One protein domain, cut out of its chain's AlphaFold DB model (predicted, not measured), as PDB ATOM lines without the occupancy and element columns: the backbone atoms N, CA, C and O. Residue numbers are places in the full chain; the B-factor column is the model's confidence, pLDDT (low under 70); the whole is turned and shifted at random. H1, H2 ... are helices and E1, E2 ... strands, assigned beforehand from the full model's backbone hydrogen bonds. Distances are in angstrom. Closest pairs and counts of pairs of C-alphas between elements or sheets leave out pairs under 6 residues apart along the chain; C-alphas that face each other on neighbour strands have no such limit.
ATOM      1  N   SER A  87     -29.644  28.841  47.812       93.44
ATOM      2  CA  SER A  87     -29.326  28.656  46.391       93.44
ATOM      3  C   SER A  87     -28.946  27.193  46.133       93.44
ATOM      4  O   SER A  87     -28.391  26.543  47.019       93.44
ATOM      5  N   PHE A  88     -29.208  26.658  44.938       94.19
ATOM      6  CA  PHE A  88     -28.714  25.329  44.533       94.19
ATOM      7  C   PHE A  88     -27.253  25.355  44.068       94.19
ATOM      8  O   PHE A  88     -26.567  24.335  44.126       94.19
ATOM      9  N   GLU A  89     -26.758  26.528  43.679       92.19
ATOM     10  CA  GLU A  89     -25.369  26.753  43.292       92.19
ATOM     11  C   GLU A  89     -24.605  27.492  44.392       92.19
ATOM     12  O   GLU A  89     -25.153  28.352  45.094       92.19
ATOM     13  N   GLU A  90     -23.327  27.149  44.539       92.81
ATOM     14  CA  GLU A  90     -22.419  27.850  45.439       92.81
ATOM     15  C   GLU A  90     -22.029  29.198  44.830       92.81
ATOM     16  O   GLU A  90     -21.608  29.275  43.678       92.81
ATOM     17  N   ASP A  91     -22.107  30.260  45.629       89.38
ATOM     18  CA  ASP A  91     -21.662  31.592  45.222       89.38
ATOM     19  C   ASP A  91     -21.001  32.329  46.402       89.38
ATOM     20  O   ASP A  91     -20.926  31.840  47.530       89.38
ATOM     21  N   GLN A  92     -20.516  33.550  46.178       88.88
ATOM     22  CA  GLN A  92     -19.872  34.390  47.178       88.88
ATOM     23  C   GLN A  92     -20.739  34.641  48.419       88.88
ATOM     24  O   GLN A  92     -20.191  34.832  49.512       88.88
ATOM     25  N   ILE A  93     -22.064  34.634  48.246       89.69
ATOM     26  CA  ILE A  93     -23.064  34.874  49.292       89.69
ATOM     27  C   ILE A  93     -23.563  33.557  49.913       89.69
ATOM     28  O   ILE A  93     -23.695  33.469  51.137       89.69
ATOM     29  N   TYR A  94     -23.813  32.534  49.093       93.50
ATOM     30  CA  TYR A  94     -24.322  31.226  49.513       93.50
ATOM     31  C   TYR A  94     -23.174  30.211  49.563       93.50
ATOM     32  O   TYR A  94     -22.892  29.532  48.582       93.50
ATOM     33  N   LYS A  95     -22.496  30.131  50.715       93.69
ATOM     34  CA  LYS A  95     -21.267  29.327  50.892       93.69
ATOM     35  C   LYS A  95     -21.429  28.115  51.794       93.69
ATOM     36  O   LYS A  95     -20.566  27.247  51.812       93.69
ATOM     37  N   ILE A  96     -22.471  28.083  52.622       93.75
ATOM     38  CA  ILE A  96     -22.618  27.050  53.651       93.75
ATOM     39  C   ILE A  96     -23.440  25.906  53.053       93.75
ATOM     40  O   ILE A  96     -24.637  26.108  52.839       93.75
ATOM     41  N   PRO A  97     -22.845  24.728  52.779       95.50
ATOM     42  CA  PRO A  97     -23.573  23.615  52.195       95.50
ATOM     43  C   PRO A  97     -24.457  22.940  53.243       95.50
ATOM     44  O   PRO A  97     -24.029  22.638  54.360       95.50
ATOM     45  N   LEU A  98     -25.689  22.649  52.852       95.00
ATOM     46  CA  LEU A  98     -26.671  21.887  53.604       95.00
ATOM     47  C   LEU A  98     -27.284  20.816  52.706       95.00
ATOM     48  O   LEU A  98     -27.166  20.863  51.482       95.00
ATOM     49  N   LYS A  99     -27.918  19.825  53.334       95.38
ATOM     50  CA  LYS A  99     -28.640  18.768  52.631       95.38
ATOM     51  C   LYS A  99     -30.029  18.596  53.209       95.38
ATOM     52  O   LYS A  99     -30.190  18.633  54.430       95.38
ATOM     53  N   THR A 100     -31.007  18.386  52.336       94.44
ATOM     54  CA  THR A 100     -32.359  18.015  52.761       94.44
ATOM     55  C   THR A 100     -32.329  16.636  53.415       94.44
ATOM     56  O   THR A 100     -31.542  15.767  53.030       94.44
ATOM     57  N   LYS A 101     -33.166  16.420  54.432       91.50
ATOM     58  CA  LYS A 101     -33.177  15.142  55.165       91.50
ATOM     59  C   LYS A 101     -33.763  13.988  54.355       91.50
ATOM     60  O   LYS A 101     -33.338  12.855  54.543       91.50
ATOM     61  N   GLU A 102     -34.740  14.279  53.502       89.94
ATOM     62  CA  GLU A 102     -35.514  13.268  52.776       89.94
ATOM     63  C   GLU A 102     -34.761  12.728  51.554       89.94
ATOM     64  O   GLU A 102     -34.563  11.522  51.438       89.94
ATOM     65  N   TYR A 103     -34.276  13.622  50.688       91.75
ATOM     66  CA  TYR A 103     -33.651  13.256  49.408       91.75
ATOM     67  C   TYR A 103     -32.142  13.527  49.355       91.75
ATOM     68  O   TYR A 103     -31.486  13.193  48.371       91.75
ATOM     69  N   GLY A 104     -31.561  14.135  50.396       92.94
ATOM     70  CA  GLY A 104     -30.135  14.471  50.417       92.94
ATOM     71  C   GLY A 104     -29.736  15.554  49.409       92.94
ATOM     72  O   GLY A 104     -28.553  15.654  49.077       92.94
ATOM     73  N   ILE A 105     -30.702  16.349  48.936       94.88
ATOM     74  CA  ILE A 105     -30.508  17.417  47.945       94.88
ATOM     75  C   ILE A 105     -29.614  18.482  48.561       94.88
ATOM     76  O   ILE A 105     -29.909  18.983  49.649       94.88
ATOM     77  N   GLN A 106     -28.519  18.804  47.879       95.75
ATOM     78  CA  GLN A 106     -27.566  19.802  48.340       95.75
ATOM     79  C   GLN A 106     -28.029  21.207  47.958       95.75
ATOM     80  O   GLN A 106     -28.385  21.458  46.813       95.75
ATOM     81  N   PHE A 107     -27.991  22.115  48.926       95.81
ATOM     82  CA  PHE A 107     -28.263  23.536  48.738       95.81
ATOM     83  C   PHE A 107     -27.327  24.360  49.623       95.81
ATOM     84  O   PHE A 107     -26.750  23.853  50.586       95.81
ATOM     85  N   TYR A 108     -27.166  25.633  49.302       96.12
ATOM     86  CA  TYR A 108     -26.234  26.545  49.945       96.12
ATOM     87  C   TYR A 108     -26.985  27.690  50.608       96.12
ATOM     88  O   TYR A 108     -27.946  28.219  50.056       96.12
ATOM     89  N   VAL A 109     -26.543  28.101  51.796       94.81
ATOM     90  CA  VAL A 109     -27.177  29.179  52.573       94.81
ATOM     91  C   VAL A 109     -26.196  30.292  52.934       94.81
ATOM     92  O   VAL A 109     -24.972  30.118  52.908       94.81
ATOM     93  N   LYS A 110     -26.754  31.458  53.278       92.50
ATOM     94  CA  LYS A 110     -26.005  32.644  53.725       92.50
ATOM     95  C   LYS A 110     -25.500  32.478  55.161       92.50
ATOM     96  O   LYS A 110     -26.069  31.739  55.968       92.50
ATOM     97  N   SER A 111     -24.474  33.242  55.534       90.38
ATOM     98  CA  SER A 111     -24.066  33.368  56.940       90.38
ATOM     99  C   SER A 111     -25.223  33.878  57.808       90.38
ATOM    100  O   SER A 111     -25.934  34.798  57.408       90.38
ATOM    101  N   GLY A 112     -25.402  33.318  59.006       89.06
ATOM    102  CA  GLY A 112     -26.505  33.686  59.905       89.06
ATOM    103  C   GLY A 112     -27.813  32.930  59.648       89.06
ATOM    104  O   GLY A 112     -28.788  33.150  60.364       89.06
ATOM    105  N   PHE A 113     -27.832  31.997  58.690       92.00
ATOM    106  CA  PHE A 113     -28.997  31.162  58.394       92.00
ATOM    107  C   PHE A 113     -29.565  30.456  59.632       92.00
ATOM    108  O   PHE A 113     -30.761  30.566  59.888       92.00
ATOM    109  N   ASP A 114     -28.719  29.842  60.463       92.69
ATOM    110  CA  ASP A 114     -29.161  29.126  61.671       92.69
ATOM    111  C   ASP A 114     -29.788  30.038  62.740       92.69
ATOM    112  O   ASP A 114     -30.506  29.554  63.611       92.69
ATOM    113  N   HIS A 115     -29.566  31.357  62.677       91.81
ATOM    114  CA  HIS A 115     -30.233  32.306  63.577       91.81
ATOM    115  C   HIS A 115     -31.678  32.568  63.136       91.81
ATOM    116  O   HIS A 115     -32.559  32.729  63.976       91.81
ATOM    117  N   LYS A 116     -31.925  32.610  61.818       90.06
ATOM    118  CA  LYS A 116     -33.258  32.830  61.234       90.06
ATOM    119  C   LYS A 116     -34.061  31.531  61.121       90.06
ATOM    120  O   LYS A 116     -35.272  31.547  61.314       90.06
ATOM    121  N   TYR A 117     -33.383  30.416  60.854       92.25
ATOM    122  CA  TYR A 117     -33.957  29.078  60.716       92.25
ATOM    123  C   TYR A 117     -33.208  28.082  61.620       92.25
ATOM    124  O   TYR A 117     -32.389  27.294  61.127       92.25
ATOM    125  N   PRO A 118     -33.458  28.109  62.944       93.75
ATOM    126  CA  PRO A 118     -32.805  27.209  63.887       93.75
ATOM    127  C   PRO A 118     -33.063  25.737  63.566       93.75
ATOM    128  O   PRO A 118     -34.131  25.357  63.080       93.75
ATOM    129  N   VAL A 119     -32.092  24.882  63.882       90.69
ATOM    130  CA  VAL A 119     -32.223  23.435  63.680       90.69
ATOM    131  C   VAL A 119     -33.417  22.900  64.476       90.69
ATOM    132  O   VAL A 119     -33.535  23.134  65.675       90.69
ATOM    133  N   GLY A 120     -34.298  22.163  63.797       89.31
ATOM    134  CA  GLY A 120     -35.499  21.582  64.403       89.31
ATOM    135  C   GLY A 120     -36.697  22.530  64.497       89.31
ATOM    136  O   GLY A 120     -37.740  22.108  64.990       89.31
ATOM    137  N   SER A 121     -36.591  23.775  64.017       94.19
ATOM    138  CA  SER A 121     -37.752  24.664  63.926       94.19
ATOM    139  C   SER A 121     -38.705  24.234  62.804       94.19
ATOM    140  O   SER A 121     -38.293  23.641  61.803       94.19
ATOM    141  N   SER A 122     -39.990  24.574  62.944       94.81
ATOM    142  CA  SER A 122     -40.975  24.362  61.876       94.81
ATOM    143  C   SER A 122     -40.625  25.151  60.614       94.81
ATOM    144  O   SER A 122     -40.758  24.621  59.520       94.81
ATOM    145  N   GLN A 123     -40.091  26.369  60.758       92.44
ATOM    146  CA  GLN A 123     -39.677  27.199  59.619       92.44
ATOM    147  C   GLN A 123     -38.525  26.564  58.831       92.44
ATOM    148  O   GLN A 123     -38.463  26.698  57.615       92.44
ATOM    149  N   ARG A 124     -37.598  25.875  59.514       93.94
ATOM    150  CA  ARG A 124     -36.508  25.133  58.866       93.94
ATOM    151  C   ARG A 124     -37.056  23.953  58.062       93.94
ATOM    152  O   ARG A 124     -36.591  23.723  56.955       93.94
ATOM    153  N   ALA A 125     -38.039  23.234  58.607       94.50
ATOM    154  CA  ALA A 125     -38.685  22.121  57.913       94.50
ATOM    155  C   ALA A 125     -39.500  22.589  56.695       94.50
ATOM    156  O   ALA A 125     -39.408  21.990  55.632       94.50
ATOM    157  N   GLU A 126     -40.248  23.686  56.829       94.19
ATOM    158  CA  GLU A 126     -40.975  24.308  55.716       94.19
ATOM    159  C   GLU A 126     -40.019  24.763  54.607       94.19
ATOM    160  O   GLU A 126     -40.253  24.494  53.435       94.19
ATOM    161  N   LEU A 127     -38.891  25.372  54.977       94.12
ATOM    162  CA  LEU A 127     -37.861  25.749  54.018       94.12
ATOM    163  C   LEU A 127     -37.245  24.532  53.316       94.12
ATOM    164  O   LEU A 127     -37.076  24.576  52.105       94.12
ATOM    165  N   GLU A 128     -36.933  23.448  54.033       95.06
ATOM    166  CA  GLU A 128     -36.454  22.207  53.402       95.06
ATOM    167  C   GLU A 128     -37.494  21.633  52.422       95.06
ATOM    168  O   GLU A 128     -37.115  21.180  51.346       95.06
ATOM    169  N   ASN A 129     -38.792  21.709  52.736       95.19
ATOM    170  CA  ASN A 129     -39.857  21.290  51.817       95.19
ATOM    171  C   ASN A 129     -39.920  22.165  50.557       95.19
ATOM    172  O   ASN A 129     -40.131  21.640  49.463       95.19
ATOM    173  N   ASN A 130     -39.711  23.477  50.692       94.38
ATOM    174  CA  ASN A 130     -39.633  24.384  49.545       94.38
ATOM    175  C   ASN A 130     -38.422  24.051  48.665       94.38
ATOM    176  O   ASN A 130     -38.590  23.882  47.461       94.38
ATOM    177  N   VAL A 131     -37.247  23.822  49.271       95.75
ATOM    178  CA  VAL A 131     -36.037  23.367  48.557       95.75
ATOM    179  C   VAL A 131     -36.325  22.092  47.765       95.75
ATOM    180  O   VAL A 131     -35.970  21.999  46.595       95.75
ATOM    181  N   ILE A 132     -36.966  21.099  48.389       95.69
ATOM    182  CA  ILE A 132     -37.328  19.841  47.724       95.69
ATOM    183  C   ILE A 132     -38.272  20.110  46.549       95.69
ATOM    184  O   ILE A 132     -38.046  19.602  45.457       95.69
ATOM    185  N   THR A 133     -39.315  20.910  46.762       94.75
ATOM    186  CA  THR A 133     -40.348  21.170  45.751       94.75
ATOM    187  C   THR A 133     -39.765  21.880  44.532       94.75
ATOM    188  O   THR A 133     -39.954  21.411  43.411       94.75
ATOM    189  N   GLU A 134     -38.997  22.950  44.750       94.88
ATOM    190  CA  GLU A 134     -38.336  23.698  43.675       94.88
ATOM    191  C   GLU A 134     -37.304  22.841  42.942       94.88
ATOM    192  O   GLU A 134     -37.247  22.858  41.715       94.88
ATOM    193  N   TYR A 135     -36.525  22.032  43.668       95.19
ATOM    194  CA  TYR A 135     -35.565  21.121  43.050       95.19
ATOM    195  C   TYR A 135     -36.251  20.120  42.114       95.19
ATOM    196  O   TYR A 135     -35.805  19.909  40.990       95.19
ATOM    197  N   ILE A 136     -37.360  19.522  42.555       94.44
ATOM    198  CA  ILE A 136     -38.132  18.573  41.744       94.44
ATOM    199  C   ILE A 136     -38.716  19.255  40.510       94.44
ATOM    200  O   ILE A 136     -38.738  18.653  39.440       94.44
ATOM    201  N   GLU A 137     -39.206  20.486  40.643       94.38
ATOM    202  CA  GLU A 137     -39.752  21.249  39.522       94.38
ATOM    203  C   GLU A 137     -38.685  21.549  38.464       94.38
ATOM    204  O   GLU A 137     -38.919  21.294  37.280       94.38
ATOM    205  N   ILE A 138     -37.496  21.988  38.890       94.44
ATOM    206  CA  ILE A 138     -36.342  22.202  38.006       94.44
ATOM    207  C   ILE A 138     -35.979  20.895  37.296       94.44
ATOM    208  O   ILE A 138     -35.966  20.836  36.070       94.44
ATOM    209  N   GLU A 139     -35.764  19.816  38.047       95.00
ATOM    210  CA  GLU A 139     -35.365  18.523  37.480       95.00
ATOM    211  C   GLU A 139     -36.451  17.925  36.561       95.00
ATOM    212  O   GLU A 139     -36.136  17.210  35.613       95.00
ATOM    213  N   ARG A 140     -37.741  18.227  36.777       94.75
ATOM    214  CA  ARG A 140     -38.832  17.837  35.858       94.75
ATOM    215  C   ARG A 140     -38.786  18.610  34.551       94.75
ATOM    216  O   ARG A 140     -39.029  18.025  33.490       94.75
ATOM    217  N   HIS A 141     -38.508  19.907  34.626       95.00
ATOM    218  CA  HIS A 141     -38.348  20.735  33.442       95.00
ATOM    219  C   HIS A 141     -37.170  20.240  32.597       95.00
ATOM    220  O   HIS A 141     -37.348  19.959  31.410       95.00
ATOM    221  N   GLU A 142     -36.017  20.028  33.232       94.81
ATOM    222  CA  GLU A 142     -34.820  19.516  32.560       94.81
ATOM    223  C   GLU A 142     -35.033  18.092  32.033       94.81
ATOM    224  O   GLU A 142     -34.738  17.813  30.876       94.81
ATOM    225  N   CYS A 143     -35.688  17.210  32.794       95.75
ATOM    226  CA  CYS A 143     -36.057  15.882  32.301       95.75
ATOM    227  C   CYS A 143     -36.952  15.940  31.046       95.75
ATOM    228  O   CYS A 143     -36.796  15.148  30.116       95.75
ATOM    229  N   SER A 144     -37.888  16.889  30.980       94.50
ATOM    230  CA  SER A 144     -38.730  17.067  29.790       94.50
ATOM    231  C   SER A 144     -37.898  17.468  28.567       94.50
ATOM    232  O   SER A 144     -38.159  16.998  27.455       94.50
ATOM    233  N   LEU A 145     -36.878  18.303  28.775       95.19
ATOM    234  CA  LEU A 145     -35.931  18.709  27.741       95.19
ATOM    235  C   LEU A 145     -35.036  17.536  27.308       95.19
ATOM    236  O   LEU A 145     -34.905  17.279  26.112       95.19
ATOM    237  N   ASP A 146     -34.495  16.784  28.265       95.50
ATOM    238  CA  ASP A 146     -33.724  15.555  28.057       95.50
ATOM    239  C   ASP A 146     -34.496  14.539  27.204       95.50
ATOM    240  O   ASP A 146     -33.975  14.018  26.217       95.50
ATOM    241  N   LEU A 147     -35.762  14.272  27.547       94.69
ATOM    242  CA  LEU A 147     -36.624  13.360  26.788       94.69
ATOM    243  C   LEU A 147     -36.891  13.870  25.374       94.69
ATOM    244  O   LEU A 147     -36.908  13.080  24.425       94.69
ATOM    245  N   TRP A 148     -37.084  15.182  25.214       95.25
ATOM    246  CA  TRP A 148     -37.251  15.778  23.897       95.25
ATOM    247  C   TRP A 148     -36.003  15.564  23.032       95.25
ATOM    248  O   TRP A 148     -36.126  15.067  21.911       95.25
ATOM    249  N   TRP A 149     -34.807  15.834  23.555       96.12
ATOM    250  CA  TRP A 149     -33.556  15.590  22.835       96.12
ATOM    251  C   TRP A 149     -33.318  14.107  22.546       96.12
ATOM    252  O   TRP A 149     -32.985  13.749  21.416       96.12
ATOM    253  N   HIS A 150     -33.567  13.232  23.521       95.88
ATOM    254  CA  HIS A 150     -33.443  11.784  23.362       95.88
ATOM    255  C   HIS A 150     -34.380  11.229  22.277       95.88
ATOM    256  O   HIS A 150     -34.035  10.282  21.571       95.88
ATOM    257  N   SER A 151     -35.558  11.837  22.088       95.50
ATOM    258  CA  SER A 151     -36.466  11.462  20.996       95.50
ATOM    259  C   SER A 151     -35.896  11.757  19.601       95.50
ATOM    260  O   SER A 151     -36.257  11.076  18.641       95.50
ATOM    261  N   GLN A 152     -35.018  12.761  19.487       96.25
ATOM    262  CA  GLN A 152     -34.333  13.120  18.240       96.25
ATOM    263  C   GLN A 152     -33.074  12.277  18.029       96.25
ATOM    264  O   GLN A 152     -32.785  11.865  16.907       96.25
ATOM    265  N   ASP A 153     -32.345  12.010  19.111       96.25
ATOM    266  CA  ASP A 153     -31.152  11.175  19.118       96.25
ATOM    267  C   ASP A 153     -31.176  10.209  20.317       96.25
ATOM    268  O   ASP A 153     -30.804  10.586  21.434       96.25
ATOM    269  N   PRO A 154     -31.552   8.934  20.091       94.06
ATOM    270  CA  PRO A 154     -31.601   7.917  21.142       94.06
ATOM    271  C   PRO A 154     -30.248   7.595  21.792       94.06
ATOM    272  O   PRO A 154     -30.199   6.805  22.734       94.06
ATOM    273  N   THR A 155     -29.133   8.135  21.287       96.31
ATOM    274  CA  THR A 155     -27.813   7.967  21.912       96.31
ATOM    275  C   THR A 155     -27.565   8.947  23.060       96.31
ATOM    276  O   THR A 155     -26.683   8.701  23.885       96.31
ATOM    277  N   LEU A 156     -28.353  10.026  23.151       94.44
ATOM    278  CA  LEU A 156     -28.261  11.006  24.232       94.44
ATOM    279  C   LEU A 156     -28.778  10.419  25.548       94.44
ATOM    280  O   LEU A 156     -29.771   9.699  25.579       94.44
ATOM    281  N   THR A 157     -28.106  10.720  26.654       95.06
ATOM    282  CA  THR A 157     -28.537  10.302  27.997       95.06
ATOM    283  C   THR A 157     -29.615  11.231  28.551       95.06
ATOM    284  O   THR A 157     -29.691  12.378  28.133       95.06
ATOM    285  N   THR A 158     -30.383  10.761  29.539       94.94
ATOM    286  CA  THR A 158     -31.411  11.549  30.249       94.94
ATOM    287  C   THR A 158     -31.033  11.734  31.731       94.94
ATOM    288  O   THR A 158     -31.691  11.194  32.629       94.94
ATOM    289  N   PRO A 159     -29.898  12.404  32.018       94.94
ATOM    290  CA  PRO A 159     -29.336  12.481  33.364       94.94
ATOM    291  C   PRO A 159     -30.301  13.061  34.404       94.94
ATOM    292  O   PRO A 159     -30.273  12.602  35.554       94.94
ATOM    293  N   ASP A 160     -31.154  14.013  34.025       93.56
ATOM    294  CA  ASP A 160     -32.060  14.696  34.953       93.56
ATOM    295  C   ASP A 160     -33.299  13.841  35.251       93.56
ATOM    296  O   ASP A 160     -33.691  13.649  36.409       93.56
ATOM    297  N   CYS A 161     -33.813  13.136  34.239       94.50
ATOM    298  CA  CYS A 161     -34.809  12.083  34.448       94.50
ATOM    299  C   CYS A 161     -34.295  10.966  35.364       94.50
ATOM    300  O   CYS A 161     -35.019  10.473  36.237       94.50
ATOM    301  N   ASP A 162     -33.032  10.565  35.199       94.88
ATOM    302  CA  ASP A 162     -32.415   9.545  36.040       94.88
ATOM    303  C   ASP A 162     -32.277  10.005  37.500       94.88
ATOM    304  O   ASP A 162     -32.398   9.181  38.412       94.88
ATOM    305  N   LYS A 163     -32.052  11.302  37.761       93.44
ATOM    306  CA  LYS A 163     -32.055  11.852  39.130       93.44
ATOM    307  C   LYS A 163     -33.436  11.731  39.767       93.44
ATOM    308  O   LYS A 163     -33.530  11.184  40.868       93.44
ATOM    309  N   LEU A 164     -34.494  12.158  39.074       94.44
ATOM    310  CA  LEU A 164     -35.877  12.021  39.550       94.44
ATOM    311  C   LEU A 164     -36.237  10.564  39.846       94.44
ATOM    312  O   LEU A 164     -36.760  10.243  40.916       94.44
ATOM    313  N   LYS A 165     -35.859   9.656  38.944       93.69
ATOM    314  CA  LYS A 165     -36.085   8.219  39.108       93.69
ATOM    315  C   LYS A 165     -35.345   7.642  40.314       93.69
ATOM    316  O   LYS A 165     -35.917   6.831  41.041       93.69
ATOM    317  N   ARG A 166     -34.097   8.060  40.564       92.88
ATOM    318  CA  ARG A 166     -33.331   7.657  41.761       92.88
ATOM    319  C   ARG A 166     -33.978   8.134  43.060       92.88
ATOM    320  O   ARG A 166     -33.852   7.447  44.068       92.88
ATOM    321  N   MET A 167     -34.679   9.264  43.026       91.69
ATOM    322  CA  MET A 167     -35.466   9.774  44.154       91.69
ATOM    323  C   MET A 167     -36.843   9.098  44.284       91.69
ATOM    324  O   MET A 167     -37.551   9.351  45.252       91.69
ATOM    325  N   GLY A 168     -37.231   8.221  43.348       91.44
ATOM    326  CA  GLY A 168     -38.542   7.564  43.346       91.44
ATOM    327  C   GLY A 168     -39.692   8.476  42.913       91.44
ATOM    328  O   GLY A 168     -40.852   8.166  43.180       91.44
TER     329      GLY A 168
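Overview. This is residues 87 to 168 of the 173 residues of the protein "Chaperone protein dnaJ 49" of Artemisia annua (UniProt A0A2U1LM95). One long helix, H2, makes the longest axis, with the small hairpin E1-E2 beside its residues 128 to 135 and short H3 folded back on residues 136 to 147. Tiny H1 sits toward the end where H2 begins. The 82 printed residues run E1, E2, H1, H2, H3, with an antiparallel sheet; the class is mostly helix, loose, radius of gyration of the C-alphas 15.6 A, flat at 49 by 28 by 15 A.

Along the chain. E1, residues 96 to 99, begins at C-alpha 96 (-22.618, 27.050, 53.651); E2 is 106 to 109, H1 113 to 116. H2, 122 to 152, is 45.5 A long. H3, 159 to 166, ends at C-alpha 166 (-33.331, 7.657, 41.761).

Arrangement. In the hairpin, N 98 and O 107, 2.8 A, are within hydrogen-bond range. The closest C-alphas of E2 and H2, Phe 107 and Val 131, are 7.8 A apart. H2 touches H3, closest C-alphas Cys 143 and Cys 161, 4.5 A, at a steep tilt of 52 degrees, opposite ways. H1 and H2 are apart. Every O i to N i+4 pair is within range in H3, 26 of 27 in H2; H1 is too short for one.

Size, cuts and confidence. The farthest C-alphas, His 115 and Gln 152, are 49.4 A apart. The printed part has no cut and no long link; no printed residue is under 70 in pLDDT.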